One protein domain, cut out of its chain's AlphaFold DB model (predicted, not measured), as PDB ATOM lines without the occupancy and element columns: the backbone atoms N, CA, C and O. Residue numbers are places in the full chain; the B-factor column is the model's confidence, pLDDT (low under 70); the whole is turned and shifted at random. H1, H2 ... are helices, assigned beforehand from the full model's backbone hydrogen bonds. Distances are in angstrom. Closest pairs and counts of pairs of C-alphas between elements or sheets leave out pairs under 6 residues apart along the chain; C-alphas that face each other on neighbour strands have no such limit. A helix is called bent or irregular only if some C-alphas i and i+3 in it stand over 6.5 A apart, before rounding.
ATOM      1  N   SER A  76     239.052  84.306  32.134       94.50
ATOM      2  CA  SER A  76     237.893  84.635  31.287       94.50
ATOM      3  C   SER A  76     237.015  85.743  31.885       94.50
ATOM      4  O   SER A  76     236.522  86.594  31.149       94.50
ATOM      5  N   GLU A  77     236.887  85.787  33.212       92.44
ATOM      6  CA  GLU A  77     236.167  86.839  33.935       92.44
ATOM      7  C   GLU A  77     236.816  88.221  33.746       92.44
ATOM      8  O   GLU A  77     236.137  89.168  33.351       92.44
ATOM      9  N   LYS A  78     238.141  88.338  33.916       93.06
ATOM     10  CA  LYS A  78     238.864  89.601  33.676       93.06
ATOM     11  C   LYS A  78     238.744  90.057  32.228       93.06
ATOM     12  O   LYS A  78     238.521  91.238  31.972       93.06
ATOM     13  N   ARG A  79     238.839  89.114  31.286       94.69
ATOM     14  CA  ARG A  79     238.627  89.392  29.863       94.69
ATOM     15  C   ARG A  79     237.229  89.952  29.613       94.69
ATOM     16  O   ARG A  79     237.065  91.007  29.009       94.69
ATOM     17  N   ARG A  80     236.199  89.308  30.154       93.69
ATOM     18  CA  ARG A  80     234.827  89.817  30.057       93.69
ATOM     19  C   ARG A  80     234.701  91.228  30.645       93.69
ATOM     20  O   ARG A  80     234.123  92.090  29.990       93.69
ATOM     21  N   HIS A  81     235.266  91.490  31.824       92.00
ATOM     22  CA  HIS A  81     235.215  92.817  32.451       92.00
ATOM     23  C   HIS A  81     235.904  93.902  31.631       92.00
ATOM     24  O   HIS A  81     235.375  95.003  31.525       92.00
ATOM     25  N   PHE A  82     237.043  93.605  31.016       94.19
ATOM     26  CA  PHE A  82     237.707  94.557  30.136       94.19
ATOM     27  C   PHE A  82     236.877  94.892  28.902       94.19
ATOM     28  O   PHE A  82     236.738  96.067  28.586       94.19
ATOM     29  N   LEU A  83     236.299  93.888  28.228       95.38
ATOM     30  CA  LEU A  83     235.433  94.131  27.069       95.38
ATOM     31  C   LEU A  83     234.215  94.969  27.464       95.38
ATOM     32  O   LEU A  83     233.858  95.901  26.749       95.38
ATOM     33  N   LEU A  84     233.615  94.680  28.622       92.19
ATOM     34  CA  LEU A  84     232.521  95.484  29.163       92.19
ATOM     35  C   LEU A  84     232.974  96.916  29.474       92.19
ATOM     36  O   LEU A  84     232.274  97.858  29.124       92.19
ATOM     37  N   ASN A  85     234.150  97.102  30.077       91.62
ATOM     38  CA  ASN A  85     234.699  98.431  30.344       91.62
ATOM     39  C   ASN A  85     235.014  99.201  29.055       91.62
ATOM     40  O   ASN A  85     234.780 100.404  29.009       91.62
ATOM     41  N   LEU A  86     235.508  98.528  28.013       94.94
ATOM     42  CA  LEU A  86     235.750  99.126  26.701       94.94
ATOM     43  C   LEU A  86     234.431  99.598  26.076       94.94
ATOM     44  O   LEU A  86     234.336 100.739  25.634       94.94
ATOM     45  N   LEU A  87     233.403  98.744  26.098       95.25
ATOM     46  CA  LEU A  87     232.069  99.067  25.594       95.25
ATOM     47  C   LEU A  87     231.459 100.252  26.351       95.25
ATOM     48  O   LEU A  87     230.952 101.179  25.725       95.25
ATOM     49  N   TRP A  88     231.573 100.266  27.681       92.31
ATOM     50  CA  TRP A  88     231.151 101.405  28.496       92.31
ATOM     51  C   TRP A  88     231.948 102.669  28.191       92.31
ATOM     52  O   TRP A  88     231.359 103.739  28.109       92.31
ATOM     53  N   GLY A  89     233.262 102.568  27.989       91.62
ATOM     54  CA  GLY A  89     234.097 103.706  27.617       91.62
ATOM     55  C   GLY A  89     233.675 104.319  26.282       91.62
ATOM     56  O   GLY A  89     233.549 105.536  26.189       91.62
ATOM     57  N   VAL A  90     233.365 103.489  25.281       94.31
ATOM     58  CA  VAL A  90     232.806 103.948  23.999       94.31
ATOM     59  C   VAL A  90     231.436 104.596  24.202       94.31
ATOM     60  O   VAL A  90     231.215 105.700  23.712       94.31
ATOM     61  N   ALA A  91     230.532 103.964  24.956       93.12
ATOM     62  CA  ALA A  91     229.203 104.513  25.224       93.12
ATOM     63  C   ALA A  91     229.266 105.870  25.947       93.12
ATOM     64  O   ALA A  91     228.567 106.805  25.564       93.12
ATOM     65  N   ILE A  92     230.142 106.004  26.947       89.75
ATOM     66  CA  ILE A  92     230.388 107.257  27.670       89.75
ATOM     67  C   ILE A  92     230.985 108.310  26.736       89.75
ATOM     68  O   ILE A  92     230.539 109.450  26.763       89.75
ATOM     69  N   ALA A  93     231.954 107.954  25.890       90.62
ATOM     70  CA  ALA A  93     232.539 108.893  24.936       90.62
ATOM     71  C   ALA A  93     231.501 109.412  23.931       90.62
ATOM     72  O   ALA A  93     231.460 110.611  23.665       90.62
ATOM     73  N   VAL A  94     230.618 108.540  23.429       93.38
ATOM     74  CA  VAL A  94     229.484 108.940  22.584       93.38
ATOM     75  C   VAL A  94     228.537 109.858  23.356       93.38
ATOM     76  O   VAL A  94     228.178 110.917  22.854       93.38
ATOM     77  N   ALA A  95     228.171 109.510  24.593       90.56
ATOM     78  CA  ALA A  95     227.293 110.339  25.416       90.56
ATOM     79  C   ALA A  95     227.896 111.724  25.705       90.56
ATOM     80  O   ALA A  95     227.204 112.728  25.584       90.56
ATOM     81  N   LEU A  96     229.186 111.799  26.034       87.81
ATOM     82  CA  LEU A  96     229.887 113.061  26.279       87.81
ATOM     83  C   LEU A  96     230.034 113.891  25.002       87.81
ATOM     84  O   LEU A  96     229.883 115.109  25.043       87.81
ATOM     85  N   HIS A  97     230.249 113.243  23.857       89.31
ATOM     86  CA  HIS A  97     230.201 113.916  22.565       89.31
ATOM     87  C   HIS A  97     228.812 114.515  22.302       89.31
ATOM     88  O   HIS A  97     228.717 115.672  21.913       89.31
ATOM     89  N   LEU A  98     227.730 113.796  22.608       91.19
ATOM     90  CA  LEU A  98     226.373 114.343  22.513       91.19
ATOM     91  C   LEU A  98     226.141 115.502  23.499       91.19
ATOM     92  O   LEU A  98     225.553 116.513  23.124       91.19
ATOM     93  N   ILE A  99     226.656 115.400  24.729       89.38
ATOM     94  CA  ILE A  99     226.583 116.473  25.734       89.38
ATOM     95  C   ILE A  99     227.325 117.726  25.264       89.38
ATOM     96  O   ILE A  99     226.872 118.825  25.574       89.38
ATOM     97  N   SER A 100     228.401 117.599  24.480       86.75
ATOM     98  CA  SER A 100     229.118 118.759  23.932       86.75
ATOM     99  C   SER A 100     228.246 119.644  23.033       86.75
ATOM    100  O   SER A 100     228.494 120.839  22.948       86.75
ATOM    101  N   TYR A 101     227.161 119.114  22.460       88.75
ATOM    102  CA  TYR A 101     226.177 119.899  21.700       88.75
ATOM    103  C   TYR A 101     225.107 120.574  22.574       88.75
ATOM    104  O   TYR A 101     224.247 121.290  22.066       88.75
ATOM    105  N   THR A 102     225.124 120.344  23.888       90.50
ATOM    106  CA  THR A 102     224.216 120.988  24.847       90.50
ATOM    107  C   THR A 102     224.864 122.232  25.455       90.50
ATOM    108  O   THR A 102     226.088 122.342  25.499       90.50
ATOM    109  N   GLY A 103     224.057 123.144  26.010       89.75
ATOM    110  CA  GLY A 103     224.575 124.348  26.676       89.75
ATOM    111  C   GLY A 103     225.549 124.055  27.828       89.75
ATOM    112  O   GLY A 103     226.519 124.786  27.998       89.75
ATOM    113  N   LEU A 104     225.346 122.956  28.570       90.19
ATOM    114  CA  LEU A 104     226.263 122.533  29.635       90.19
ATOM    115  C   LEU A 104     227.627 122.110  29.075       90.19
ATOM    116  O   LEU A 104     228.661 122.521  29.593       90.19
ATOM    117  N   GLY A 105     227.636 121.292  28.019       89.25
ATOM    118  CA  GLY A 105     228.881 120.851  27.391       89.25
ATOM    119  C   GLY A 105     229.662 122.013  26.783       89.25
ATOM    120  O   GLY A 105     230.872 122.093  26.967       89.25
ATOM    121  N   GLN A 106     228.958 122.953  26.150       89.19
ATOM    122  CA  GLN A 106     229.538 124.193  25.629       89.19
ATOM    123  C   GLN A 106     230.167 125.054  26.729       89.19
ATOM    124  O   GLN A 106     231.277 125.549  26.559       89.19
ATOM    125  N   GLN A 107     229.516 125.179  27.890       91.00
ATOM    126  CA  GLN A 107     230.091 125.898  29.028       91.00
ATOM    127  C   GLN A 107     231.395 125.246  29.520       91.00
ATOM    128  O   GLN A 107     232.371 125.946  29.771       91.00
ATOM    129  N   ILE A 108     231.437 123.914  29.623       90.25
ATOM    130  CA  ILE A 108     232.646 123.190  30.045       90.25
ATOM    131  C   ILE A 108     233.778 123.391  29.030       90.25
ATOM    132  O   ILE A 108     234.920 123.653  29.418       90.25
ATOM    133  N   LEU A 109     233.476 123.314  27.731       90.12
ATOM    134  CA  LEU A 109     234.445 123.586  26.666       90.12
ATOM    135  C   LEU A 109     234.986 125.017  26.751       90.12
ATOM    136  O   LEU A 109     236.200 125.218  26.686       90.12
ATOM    137  N   ASP A 110     234.113 125.994  26.987       92.62
ATOM    138  CA  ASP A 110     234.481 127.394  27.193       92.62
ATOM    139  C   ASP A 110     235.363 127.610  28.423       92.62
ATOM    140  O   ASP A 110     236.364 128.316  28.333       92.62
ATOM    141  N   GLU A 111     235.064 126.977  29.555       93.00
ATOM    142  CA  GLU A 111     235.888 127.070  30.766       93.00
ATOM    143  C   GLU A 111     237.274 126.439  30.566       93.00
ATOM    144  O   GLU A 111     238.293 126.991  30.991       93.00
ATOM    145  N   THR A 112     237.328 125.305  29.865       92.12
ATOM    146  CA  THR A 112     238.582 124.631  29.495       92.12
ATOM    147  C   THR A 112     239.435 125.516  28.607       92.12
ATOM    148  O   THR A 112     240.640 125.666  28.821       92.12
ATOM    149  N   TYR A 113     238.798 126.108  27.604       94.44
ATOM    150  CA  TYR A 113     239.432 127.022  26.682       94.44
ATOM    151  C   TYR A 113     239.960 128.261  27.398       94.44
ATOM    152  O   TYR A 113     241.129 128.606  27.231       94.44
ATOM    153  N   ASP A 114     239.138 128.882  28.248       95.75
ATOM    154  CA  ASP A 114     239.522 130.049  29.036       95.75
ATOM    155  C   ASP A 114     240.745 129.732  29.911       95.75
ATOM    156  O   ASP A 114     241.675 130.536  29.988       95.75
ATOM    157  N   PHE A 115     240.794 128.546  30.529       94.88
ATOM    158  CA  PHE A 115     241.954 128.089  31.296       94.88
ATOM    159  C   PHE A 115     243.221 127.959  30.436       94.88
ATOM    160  O   PHE A 115     244.282 128.460  30.829       94.88
ATOM    161  N   LEU A 116     243.128 127.305  29.272       94.56
ATOM    162  CA  LEU A 116     244.272 127.112  28.375       94.56
ATOM    163  C   LEU A 116     244.788 128.446  27.834       94.56
ATOM    164  O   LEU A 116     245.988 128.700  27.905       94.56
ATOM    165  N   VAL A 117     243.891 129.324  27.387       95.00
ATOM    166  CA  VAL A 117     244.225 130.665  26.897       95.00
ATOM    167  C   VAL A 117     244.870 131.520  27.978       95.00
ATOM    168  O   VAL A 117     245.925 132.093  27.731       95.00
ATOM    169  N   LYS A 118     244.294 131.592  29.186       94.62
ATOM    170  CA  LYS A 118     244.893 132.347  30.301       94.62
ATOM    171  C   LYS A 118     246.293 131.842  30.629       94.62
ATOM    172  O   LYS A 118     247.205 132.631  30.863       94.62
ATOM    173  N   THR A 119     246.467 130.522  30.651       93.44
ATOM    174  CA  THR A 119     247.757 129.900  30.964       93.44
ATOM    175  C   THR A 119     248.786 130.178  29.871       93.44
ATOM    176  O   THR A 119     249.932 130.510  30.177       93.44
ATOM    177  N   ASP A 120     248.382 130.069  28.609       92.25
ATOM    178  CA  ASP A 120     249.215 130.350  27.447       92.25
ATOM    179  C   ASP A 120     249.607 131.834  27.368       92.25
ATOM    180  O   ASP A 120     250.787 132.145  27.200       92.25
ATOM    181  N   PHE A 121     248.656 132.747  27.577       92.12
ATOM    182  CA  PHE A 121     248.896 134.190  27.650       92.12
ATOM    183  C   PHE A 121     249.870 134.537  28.779       92.12
ATOM    184  O   PHE A 121     250.882 135.196  28.549       92.12
ATOM    185  N   ARG A 122     249.637 134.003  29.987       90.25
ATOM    186  CA  ARG A 122     250.525 134.201  31.139       90.25
ATOM    187  C   ARG A 122     251.954 133.740  30.853       90.25
ATOM    188  O   ARG A 122     252.897 134.400  31.278       90.25
ATOM    189  N   ARG A 123     252.128 132.613  30.155       87.56
ATOM    190  CA  ARG A 123     253.457 132.116  29.764       87.56
ATOM    191  C   ARG A 123     254.143 133.055  28.779       87.56
ATOM    192  O   ARG A 123     255.301 133.377  29.013       87.56
ATOM    193  N   ALA A 124     253.440 133.511  27.745       85.12
ATOM    194  CA  ALA A 124     254.012 134.437  26.768       85.12
ATOM    195  C   ALA A 124     254.410 135.780  27.395       85.12
ATOM    196  O   ALA A 124     255.497 136.272  27.127       85.12
ATOM    197  N   VAL A 125     253.570 136.335  28.271       82.38
ATOM    198  CA  VAL A 125     253.795 137.673  28.840       82.38
ATOM    199  C   VAL A 125     254.777 137.666  30.017       82.38
ATOM    200  O   VAL A 125     255.652 138.521  30.090       82.38
ATOM    201  N   ILE A 126     254.665 136.725  30.965       75.56
ATOM    202  CA  ILE A 126     255.490 136.751  32.190       75.56
ATOM    203  C   ILE A 126     256.879 136.164  31.959       75.56
ATOM    204  O   ILE A 126     257.852 136.647  32.532       75.56
ATOM    205  N   GLN A 127     256.986 135.079  31.188       69.06
ATOM    206  CA  GLN A 127     258.239 134.317  31.141       69.06
ATOM    207  C   GLN A 127     259.279 134.934  30.206       69.06
ATOM    208  O   GLN A 127     260.358 134.359  30.091       69.06
ATOM    209  N   GLY A 128     258.973 136.074  29.566       59.38
ATOM    210  CA  GLY A 128     259.898 136.776  28.676       59.38
ATOM    211  C   GLY A 128     260.482 135.848  27.618       59.38
ATOM    212  O   GLY A 128     261.655 135.960  27.284       59.38
ATOM    213  N   LYS A 129     259.707 134.850  27.170       54.59
ATOM    214  CA  LYS A 129     260.165 133.972  26.105       54.59
ATOM    215  C   LYS A 129     260.202 134.807  24.834       54.59
ATOM    216  O   LYS A 129     259.171 134.981  24.190       54.59
ATOM    217  N   ASP A 130     261.407 135.223  24.468       53.44
ATOM    218  CA  ASP A 130     261.773 135.799  23.167       53.44
ATOM    219  C   ASP A 130     261.366 134.896  21.970       53.44
ATOM    220  O   ASP A 130     261.480 135.295  20.817       53.44
ATOM    221  N   ASP A 131     260.861 133.680  22.228       54.50
ATOM    222  CA  ASP A 131     260.606 132.638  21.231       54.50
ATOM    223  C   ASP A 131     259.165 132.581  20.681       54.50
ATOM    224  O   ASP A 131     258.911 131.815  19.752       54.50
ATOM    225  N   THR A 132     258.193 133.321  21.233       57.50
ATOM    226  CA  THR A 132     256.817 133.335  20.681       57.50
ATOM    227  C   THR A 132     256.425 134.743  20.249       57.50
ATOM    228  O   THR A 132     255.810 135.461  21.044       57.50
ATOM    229  N   PRO A 133     256.795 135.155  19.025       60.38
ATOM    230  CA  PRO A 133     256.727 136.549  18.634       60.38
ATOM    231  C   PRO A 133     255.274 137.001  18.489       60.38
ATOM    232  O   PRO A 133     254.444 136.363  17.835       60.38
ATOM    233  N   GLU A 437     241.472 121.940  14.810       84.25
ATOM    234  CA  GLU A 437     240.899 120.680  15.252       84.25
ATOM    235  C   GLU A 437     241.344 119.560  14.310       84.25
ATOM    236  O   GLU A 437     240.918 119.464  13.159       84.25
ATOM    237  N   HIS A 438     242.210 118.676  14.802       86.06
ATOM    238  CA  HIS A 438     242.569 117.472  14.069       86.06
ATOM    239  C   HIS A 438     241.704 116.302  14.546       86.06
ATOM    240  O   HIS A 438     242.072 115.587  15.482       86.06
ATOM    241  N   HIS A 439     240.582 116.050  13.864       86.44
ATOM    242  CA  HIS A 439     239.634 114.993  14.247       86.44
ATOM    243  C   HIS A 439     240.302 113.622  14.447       86.44
ATOM    244  O   HIS A 439     239.991 112.920  15.404       86.44
ATOM    245  N   GLY A 440     241.281 113.263  13.607       89.06
ATOM    246  CA  GLY A 440     242.049 112.020  13.770       89.06
ATOM    247  C   GLY A 440     242.830 111.927  15.089       89.06
ATOM    248  O   GLY A 440     242.780 110.894  15.750       89.06
ATOM    249  N   ILE A 441     243.506 113.004  15.513       86.44
ATOM    250  CA  ILE A 441     244.239 113.052  16.787       86.44
ATOM    251  C   ILE A 441     243.251 113.053  17.952       86.44
ATOM    252  O   ILE A 441     243.477 112.355  18.938       86.44
ATOM    253  N   ARG A 442     242.130 113.775  17.833       86.19
ATOM    254  CA  ARG A 442     241.054 113.762  18.833       86.19
ATOM    255  C   ARG A 442     240.515 112.344  19.044       86.19
ATOM    256  O   ARG A 442     240.509 111.861  20.174       86.19
ATOM    257  N   LEU A 443     240.131 111.653  17.968       89.25
ATOM    258  CA  LEU A 443     239.638 110.271  18.017       89.25
ATOM    259  C   LEU A 443     240.692 109.301  18.558       89.25
ATOM    260  O   LEU A 443     240.366 108.452  19.385       89.25
ATOM    261  N   LEU A 444     241.953 109.442  18.137       90.06
ATOM    262  CA  LEU A 444     243.059 108.624  18.635       90.06
ATOM    263  C   LEU A 444     243.260 108.815  20.144       90.06
ATOM    264  O   LEU A 444     243.337 107.830  20.871       90.06
ATOM    265  N   THR A 445     243.297 110.061  20.620       86.50
ATOM    266  CA  THR A 445     243.458 110.391  22.043       86.50
ATOM    267  C   THR A 445     242.304 109.835  22.875       86.50
ATOM    268  O   THR A 445     242.541 109.187  23.894       86.50
ATOM    269  N   VAL A 446     241.057 110.003  22.415       89.25
ATOM    270  CA  VAL A 446     239.872 109.419  23.069       89.25
ATOM    271  C   VAL A 446     239.952 107.889  23.085       89.25
ATOM    272  O   VAL A 446     239.707 107.275  24.121       89.25
ATOM    273  N   GLY A 447     240.351 107.258  21.978       91.75
ATOM    274  CA  GLY A 447     240.519 105.807  21.891       91.75
ATOM    275  C   GLY A 447     241.590 105.270  22.844       91.75
ATOM    276  O   GLY A 447     241.336 104.314  23.579       91.75
ATOM    277  N   ILE A 448     242.764 105.913  22.886       90.62
ATOM    278  CA  ILE A 448     243.849 105.582  23.824       90.62
ATOM    279  C   ILE A 448     243.345 105.689  25.262       90.62
ATOM    280  O   ILE A 448     243.582 104.789  26.069       90.62
ATOM    281  N   LEU A 449     242.616 106.759  25.578       88.81
ATOM    282  CA  LEU A 449     242.071 106.962  26.906       88.81
ATOM    283  C   LEU A 449     241.044 105.884  27.273       88.81
ATOM    284  O   LEU A 449     241.132 105.335  28.362       88.81
ATOM    285  N   ILE A 450     240.116 105.527  26.382       92.19
ATOM    286  CA  ILE A 450     239.136 104.453  26.629       92.19
ATOM    287  C   ILE A 450     239.844 103.135  26.960       92.19
ATOM    288  O   ILE A 450     239.477 102.463  27.927       92.19
ATOM    289  N   VAL A 451     240.881 102.777  26.197       92.62
ATOM    290  CA  VAL A 451     241.678 101.569  26.454       92.62
ATOM    291  C   VAL A 451     242.384 101.667  27.806       92.62
ATOM    292  O   VAL A 451     242.309 100.730  28.599       92.62
ATOM    293  N   LEU A 452     243.021 102.802  28.103       90.81
ATOM    294  CA  LEU A 452     243.703 103.035  29.377       90.81
ATOM    295  C   LEU A 452     242.739 102.927  30.567       90.81
ATOM    296  O   LEU A 452     243.037 102.236  31.538       90.81
ATOM    297  N   LEU A 453     241.564 103.552  30.475       90.88
ATOM    298  CA  LEU A 453     240.508 103.466  31.481       90.88
ATOM    299  C   LEU A 453     240.085 102.009  31.686       90.88
ATOM    300  O   LEU A 453     240.072 101.522  32.817       90.88
ATOM    301  N   ALA A 454     239.794 101.289  30.600       92.62
ATOM    302  CA  ALA A 454     239.384  99.894  30.671       92.62
ATOM    303  C   ALA A 454     240.447  99.007  31.336       92.62
ATOM    304  O   ALA A 454     240.092  98.165  32.162       92.62
ATOM    305  N   LEU A 455     241.730  99.233  31.035       92.81
ATOM    306  CA  LEU A 455     242.850  98.545  31.680       92.81
ATOM    307  C   LEU A 455     242.891  98.834  33.183       92.81
ATOM    308  O   LEU A 455     242.911  97.908  33.992       92.81
ATOM    309  N   VAL A 456     242.858 100.106  33.583       92.19
ATOM    310  CA  VAL A 456     242.972 100.481  35.000       92.19
ATOM    311  C   VAL A 456     241.804  99.927  35.822       92.19
ATOM    312  O   VAL A 456     242.031  99.332  36.877       92.19
ATOM    313  N   PHE A 457     240.566 100.027  35.329       91.19
ATOM    314  CA  PHE A 457     239.377  99.515  36.028       91.19
ATOM    315  C   PHE A 457     239.293  97.981  36.096       91.19
ATOM    316  O   PHE A 457     238.534  97.454  36.906       91.19
ATOM    317  N   VAL A 458     240.044  97.243  35.269       93.81
ATOM    318  CA  VAL A 458     240.140  95.772  35.378       93.81
ATOM    319  C   VAL A 458     241.063  95.347  36.514       93.81
ATOM    320  O   VAL A 458     240.866  94.284  37.107       93.81
ATOM    321  N   HIS A 459     242.080  96.153  36.813       91.69
ATOM    322  CA  HIS A 459     243.119  95.798  37.776       91.69
ATOM    323  C   HIS A 459     242.958  96.466  39.138       91.69
ATOM    324  O   HIS A 459     243.448  95.928  40.130       91.69
ATOM    325  N   LEU A 460     242.280  97.609  39.203       91.62
ATOM    326  CA  LEU A 460     242.096  98.375  40.429       91.62
ATOM    327  C   LEU A 460     240.634  98.383  40.872       91.62
ATOM    328  O   LEU A 460     239.706  98.260  40.074       91.62
ATOM    329  N   SER A 461     240.426  98.581  42.175       90.69
ATOM    330  CA  SER A 461     239.092  98.887  42.690       90.69
ATOM    331  C   SER A 461     238.581 100.205  42.076       90.69
ATOM    332  O   SER A 461     239.402 101.071  41.772       90.69
ATOM    333  N   PRO A 462     237.260 100.420  41.930       89.31
ATOM    334  CA  PRO A 462     236.727 101.648  41.335       89.31
ATOM    335  C   PRO A 462     237.224 102.938  42.001       89.31
ATOM    336  O   PRO A 462     237.545 103.895  41.304       89.31
ATOM    337  N   ALA A 463     237.353 102.948  43.334       86.31
ATOM    338  CA  ALA A 463     237.868 104.097  44.077       86.31
ATOM    339  C   ALA A 463     239.352 104.361  43.766       86.31
ATOM    340  O   ALA A 463     239.735 105.486  43.452       86.31
ATOM    341  N   SER A 464     240.182 103.313  43.789       90.00
ATOM    342  CA  SER A 464     241.610 103.417  43.462       90.00
ATOM    343  C   SER A 464     241.835 103.791  41.995       90.00
ATOM    344  O   SER A 464     242.696 104.611  41.702       90.00
ATOM    345  N   ALA A 465     241.046 103.220  41.079       90.19
ATOM    346  CA  ALA A 465     241.069 103.548  39.658       90.19
ATOM    347  C   ALA A 465     240.738 105.027  39.436       90.19
ATOM    348  O   ALA A 465     241.498 105.722  38.769       90.19
ATOM    349  N   GLY A 466     239.654 105.516  40.049       88.75
ATOM    350  CA  GLY A 466     239.250 106.919  39.975       88.75
ATOM    351  C   GLY A 466     240.341 107.871  40.463       88.75
ATOM    352  O   GLY A 466     240.674 108.818  39.752       88.75
ATOM    353  N   LEU A 467     240.953 107.582  41.617       88.00
ATOM    354  CA  LEU A 467     242.073 108.362  42.149       88.00
ATOM    355  C   LEU A 467     243.262 108.374  41.177       88.00
ATOM    356  O   LEU A 467     243.694 109.442  40.758       88.00
ATOM    357  N   VAL A 468     243.754 107.195  40.775       89.62
ATOM    358  CA  VAL A 468     244.929 107.057  39.897       89.62
ATOM    359  C   VAL A 468     244.713 107.775  38.568       89.62
ATOM    360  O   VAL A 468     245.580 108.524  38.128       89.62
ATOM    361  N   LEU A 469     243.556 107.584  37.937       89.56
ATOM    362  CA  LEU A 469     243.253 108.190  36.645       89.56
ATOM    363  C   LEU A 469     243.105 109.708  36.743       89.56
ATOM    364  O   LEU A 469     243.638 110.419  35.895       89.56
ATOM    365  N   THR A 470     242.449 110.212  37.791       87.12
ATOM    366  CA  THR A 470     242.335 111.658  38.032       87.12
ATOM    367  C   THR A 470     243.715 112.276  38.251       87.12
ATOM    368  O   THR A 470     244.040 113.289  37.638       87.12
ATOM    369  N   THR A 471     244.570 111.631  39.050       88.12
ATOM    370  CA  THR A 471     245.957 112.061  39.254       88.12
ATOM    371  C   THR A 471     246.753 112.056  37.948       88.12
ATOM    372  O   THR A 471     247.439 113.034  37.664       88.12
ATOM    373  N   ILE A 472     246.647 111.004  37.128       86.88
ATOM    374  CA  ILE A 472     247.325 110.937  35.823       86.88
ATOM    375  C   ILE A 472     246.849 112.069  34.910       86.88
ATOM    376  O   ILE A 472     247.677 112.745  34.306       86.88
ATOM    377  N   ILE A 473     245.540 112.310  34.814       86.62
ATOM    378  CA  ILE A 473     245.009 113.385  33.969       86.62
ATOM    379  C   ILE A 473     245.531 114.746  34.444       86.62
ATOM    380  O   ILE A 473     246.087 115.494  33.644       86.62
ATOM    381  N   LEU A 474     245.437 115.045  35.741       86.31
ATOM    382  CA  LEU A 474     245.855 116.343  36.271       86.31
ATOM    383  C   LEU A 474     247.370 116.574  36.179       86.31
ATOM    384  O   LEU A 474     247.794 117.679  35.850       86.31
ATOM    385  N   LEU A 475     248.191 115.556  36.458       88.62
ATOM    386  CA  LEU A 475     249.651 115.702  36.482       88.62
ATOM    387  C   LEU A 475     250.305 115.552  35.108       88.62
ATOM    388  O   LEU A 475     251.341 116.166  34.870       88.62
ATOM    389  N   LEU A 476     249.739 114.735  34.216       87.06
ATOM    390  CA  LEU A 476     250.333 114.447  32.909       87.06
ATOM    391  C   LEU A 476     249.580 115.139  31.775       87.06
ATOM    392  O   LEU A 476     250.197 115.821  30.959       87.06
ATOM    393  N   MET A 477     248.257 114.980  31.706       87.00
ATOM    394  CA  MET A 477     247.488 115.487  30.567       87.00
ATOM    395  C   MET A 477     247.344 117.008  30.596       87.00
ATOM    396  O   MET A 477     247.403 117.618  29.534       87.00
ATOM    397  N   THR A 478     247.238 117.640  31.770       89.25
ATOM    398  CA  THR A 478     247.161 119.108  31.852       89.25
ATOM    399  C   THR A 478     248.418 119.795  31.306       89.25
ATOM    400  O   THR A 478     248.279 120.608  30.391       89.25
ATOM    401  N   PRO A 479     249.651 119.468  31.752       91.62
ATOM    402  CA  PRO A 479     250.856 120.053  31.159       91.62
ATOM    403  C   PRO A 479     250.999 119.767  29.663       91.62
ATOM    404  O   PRO A 479     251.411 120.656  28.919       91.62
ATOM    405  N   VAL A 480     250.636 118.555  29.221       91.31
ATOM    406  CA  VAL A 480     250.674 118.169  27.803       91.31
ATOM    407  C   VAL A 480     249.671 118.978  26.983       91.31
ATOM    408  O   VAL A 480     250.038 119.472  25.926       91.31
ATOM    409  N   SER A 481     248.442 119.169  27.465       91.56
ATOM    410  CA  SER A 481     247.426 119.980  26.783       91.56
ATOM    411  C   SER A 481     247.860 121.437  26.681       91.56
ATOM    412  O   SER A 481     247.811 122.008  25.597       91.56
ATOM    413  N   ILE A 482     248.396 122.015  27.766       92.06
ATOM    414  CA  ILE A 482     248.938 123.378  27.726       92.06
ATOM    415  C   ILE A 482     250.079 123.465  26.706       92.06
ATOM    416  O   ILE A 482     250.103 124.390  25.907       92.06
ATOM    417  N   TRP A 483     251.014 122.510  26.698       92.00
ATOM    418  CA  TRP A 483     252.111 122.492  25.726       92.00
ATOM    419  C   TRP A 483     251.606 122.376  24.279       92.00
ATOM    420  O   TRP A 483     252.007 123.166  23.431       92.00
ATOM    421  N   LEU A 484     250.680 121.454  23.999       91.81
ATOM    422  CA  LEU A 484     250.115 121.268  22.659       91.81
ATOM    423  C   LEU A 484     249.325 122.494  22.181       91.81
ATOM    424  O   LEU A 484     249.409 122.864  21.009       91.81
ATOM    425  N   PHE A 485     248.590 123.142  23.082       92.75
ATOM    426  CA  PHE A 485     247.857 124.369  22.795       92.75
ATOM    427  C   PHE A 485     248.809 125.548  22.534       92.75
ATOM    428  O   PHE A 485     248.668 126.265  21.538       92.75
ATOM    429  N   SER A 486     249.817 125.721  23.391       90.00
ATOM    430  CA  SER A 486     250.809 126.793  23.281       90.00
ATOM    431  C   SER A 486     251.651 126.692  22.011       90.00
ATOM    432  O   SER A 486     251.833 127.715  21.353       90.00
ATOM    433  N   GLU A 487     252.119 125.499  21.643       88.50
ATOM    434  CA  GLU A 487     253.051 125.313  20.518       88.50
ATOM    435  C   GLU A 487     252.352 125.057  19.177       88.50
ATOM    436  O   GLU A 487     252.839 125.490  18.139       88.50
ATOM    437  N   TYR A 488     251.212 124.356  19.173       88.94
ATOM    438  CA  TYR A 488     250.573 123.896  17.928       88.94
ATOM    439  C   TYR A 488     249.141 124.399  17.736       88.94
ATOM    440  O   TYR A 488     248.495 124.021  16.761       88.94
ATOM    441  N   GLY A 489     248.598 125.172  18.683       90.31
ATOM    442  CA  GLY A 489     247.190 125.579  18.644       90.31
ATOM    443  C   GLY A 489     246.225 124.389  18.716       90.31
ATOM    444  O   GLY A 489     245.082 124.496  18.281       90.31
ATOM    445  N   MET A 490     246.674 123.235  19.227       91.19
ATOM    446  CA  MET A 490     245.832 122.048  19.355       91.19
ATOM    447  C   MET A 490     245.053 122.091  20.665       91.19
ATOM    448  O   MET A 490     245.630 122.066  21.752       91.19
ATOM    449  N   PHE A 491     243.729 122.103  20.554       91.19
ATOM    450  CA  PHE A 491     242.836 122.049  21.702       91.19
ATOM    451  C   PHE A 491     242.522 120.593  22.078       91.19
ATOM    452  O   PHE A 491     241.909 119.856  21.302       91.19
ATOM    453  N   LEU A 492     242.943 120.176  23.275       88.31
ATOM    454  CA  LEU A 492     242.573 118.888  23.864       88.31
ATOM    455  C   LEU A 492     241.643 119.105  25.057       88.31
ATOM    456  O   LEU A 492     242.057 119.649  26.083       88.31
ATOM    457  N   ASP A 493     240.409 118.620  24.934       83.69
ATOM    458  CA  ASP A 493     239.432 118.630  26.020       83.69
ATOM    459  C   ASP A 493     239.811 117.606  27.103       83.69
ATOM    460  O   ASP A 493     239.831 116.392  26.873       83.69
ATOM    461  N   LEU A 494     240.129 118.116  28.293       79.62
ATOM    462  CA  LEU A 494     240.543 117.324  29.449       79.62
ATOM    463  C   LEU A 494     239.384 116.933  30.368       79.62
ATOM    464  O   LEU A 494     239.537 116.007  31.166       79.62
ATOM    465  N   TRP A 495     238.227 117.589  30.270       80.62
ATOM    466  CA  TRP A 495     237.135 117.402  31.229       80.62
ATOM    467  C   TRP A 495     236.215 116.255  30.863       80.62
ATOM    468  O   TRP A 495     235.773 115.536  31.759       80.62
ATOM    469  N   ILE A 496     235.993 116.014  29.569       78.88
ATOM    470  CA  ILE A 496     235.306 114.808  29.084       78.88
ATOM    471  C   ILE A 496     235.906 113.538  29.735       78.88
ATOM    472  O   ILE A 496     235.165 112.783  30.372       78.88
ATOM    473  N   PRO A 497     237.235 113.314  29.689       79.12
ATOM    474  CA  PRO A 497     237.908 112.245  30.429       79.12
ATOM    475  C   PRO A 497     237.541 112.154  31.918       79.12
ATOM    476  O   PRO A 497     237.188 111.080  32.410       79.12
ATOM    477  N   VAL A 498     237.618 113.278  32.635       84.44
ATOM    478  CA  VAL A 498     237.397 113.351  34.089       84.44
ATOM    479  C   VAL A 498     235.947 113.017  34.441       84.44
ATOM    480  O   VAL A 498     235.696 112.207  35.336       84.44
ATOM    481  N   LEU A 499     234.987 113.565  33.695       84.94
ATOM    482  CA  LEU A 499     233.566 113.258  33.861       84.94
ATOM    483  C   LEU A 499     233.278 111.783  33.586       84.94
ATOM    484  O   LEU A 499     232.560 111.136  34.352       84.94
ATOM    485  N   GLY A 500     233.883 111.226  32.534       85.31
ATOM    486  CA  GLY A 500     233.743 109.813  32.200       85.31
ATOM    487  C   GLY A 500     234.211 108.888  33.326       85.31
ATOM    488  O   GLY A 500     233.532 107.905  33.636       85.31
ATOM    489  N   ILE A 501     235.317 109.231  33.998       86.31
ATOM    490  CA  ILE A 501     235.817 108.498  35.173       86.31
ATOM    491  C   ILE A 501     234.804 108.541  36.319       86.31
ATOM    492  O   ILE A 501     234.498 107.495  36.898       86.31
ATOM    493  N   GLY A 502     234.258 109.723  36.624       83.81
ATOM    494  CA  GLY A 502     233.259 109.898  37.680       83.81
ATOM    495  C   GLY A 502     231.990 109.077  37.427       83.81
ATOM    496  O   GLY A 502     231.554 108.316  38.294       83.81
ATOM    497  N   ILE A 503     231.446 109.151  36.207       86.50
ATOM    498  CA  ILE A 503     230.263 108.383  35.792       86.50
ATOM    499  C   ILE A 503     230.530 106.877  35.909       86.50
ATOM    500  O   ILE A 503     229.740 106.150  36.518       86.50
ATOM    501  N   ARG A 504     231.665 106.391  35.390       86.50
ATOM    502  CA  ARG A 504     232.017 104.964  35.452       86.50
ATOM    503  C   ARG A 504     232.185 104.469  36.886       86.50
ATOM    504  O   ARG A 504     231.754 103.351  37.185       86.50
ATOM    505  N   GLY A 505     232.798 105.276  37.752       81.94
ATOM    506  CA  GLY A 505     232.959 104.975  39.174       81.94
ATOM    507  C   GLY A 505     231.613 104.784  39.872       81.94
ATOM    508  O   GLY A 505     231.422 103.788  40.571       81.94
TER     509      GLY A 505
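What this domain is: This is residues 76 to 133 and 437 to 505 of the 525 residues of the protein "CHASE2 domain-containing protein" of Desulfobacteraceae bacterium 4572_88 (UniProt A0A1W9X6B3). Two long helices, H1 and H2, meet at a corner as a wide L, and H4 runs across its open side from beside H3 and H5 to H2. H3 and H5 sit between H1 and H4, making a loose up-and-down bundle of H1, H3, H4 and H5, each running against the one before it in the chain, while H2 extends from the corner and residues 125 to 131, of which 125 and 126 belong to H2, stick out at its far end. The printed part has 127 residues with five named helices, H1 to H5 in chain order, and no named strand; the class is all helix. It is only just compact, close to loose, with a radius of gyration of the C-alphas of 16.4 A, and spans 57 by 29 by 25 A.

How they stand to each other: The longest helix by residues, H4, residues 462 to 488, has a kink of 29 degrees near residue 478. With residues 462 to 473 alone it touches H5, residues 495 to 505, at a shallow tilt of 9 degrees, opposite ways; the closest C-alphas, of Pro 462 and Gly 505, are 5.5 A apart. With residues 465 to 469 alone, H4 touches residues 453 to 457 of H3, residues 439 to 459, at a shallow tilt of 22 degrees, opposite ways, closest at the C-alphas of Phe 457 and Ala 465, 5.7 A. H3 with H4 and H4 with H5 are helical hairpins. H3 touches H1, residues 76 to 100, at a steep tilt of 40 degrees, opposite ways; the closest C-alphas are those of Asn 85 and Ala 454, 4.9 A. H1, with residues 88 to 96 alone, touches H5 at a steep tilt of 44 degrees, opposite ways, closest at the C-alphas of Ile 92 and Gly 500, 6.2 A. H1 and H4 are apart. H1 and H2, residues 103 to 126, touch only at the corner, about perpendicular at 85 degrees, closest at the C-alphas of Ile 99 and Gly 105, 5.2 A. Residues 116 to 120 of H2 touch residues 481 to 486 of H4 at a steep tilt of 56 degrees, the same way; the C-alphas of Asp 120 and Ser 486 come closest, 5.7 A. Every O i to N i+4 pair is within hydrogen-bond range in H1, H2, H3 and H5, and 21 of 23 are in H4.

Where its parts are: H1 begins at C-alpha 76, (237.893, 84.635, 31.287), and is 36.0 A long. H2 measures 33.8 A, H3 30.6 A, H4 35.1 A and H5 15.3 A from first to last C-alpha. H4 ends at C-alpha 488, (250.573, 123.896, 17.928), and H5 ends at C-alpha 505, (232.959, 104.975, 39.174). H4 is neither bent nor irregular, but only just: C-alphas 475 and 478 are 6.3 A apart.

The domain as a whole: The two C-alphas farthest apart are those of Ser 76 and Asp 130, 57.0 A. Residues 134 to 436 are not printed, and C-alphas 133 and 437 are 22.7 A apart across that cut. Of the links printed whole, H1 to H2 and H3 to H4 are tight and H4 to H5 is short. The mean pLDDT of the printed part is 87.9, with residues 127 to 133 under 70.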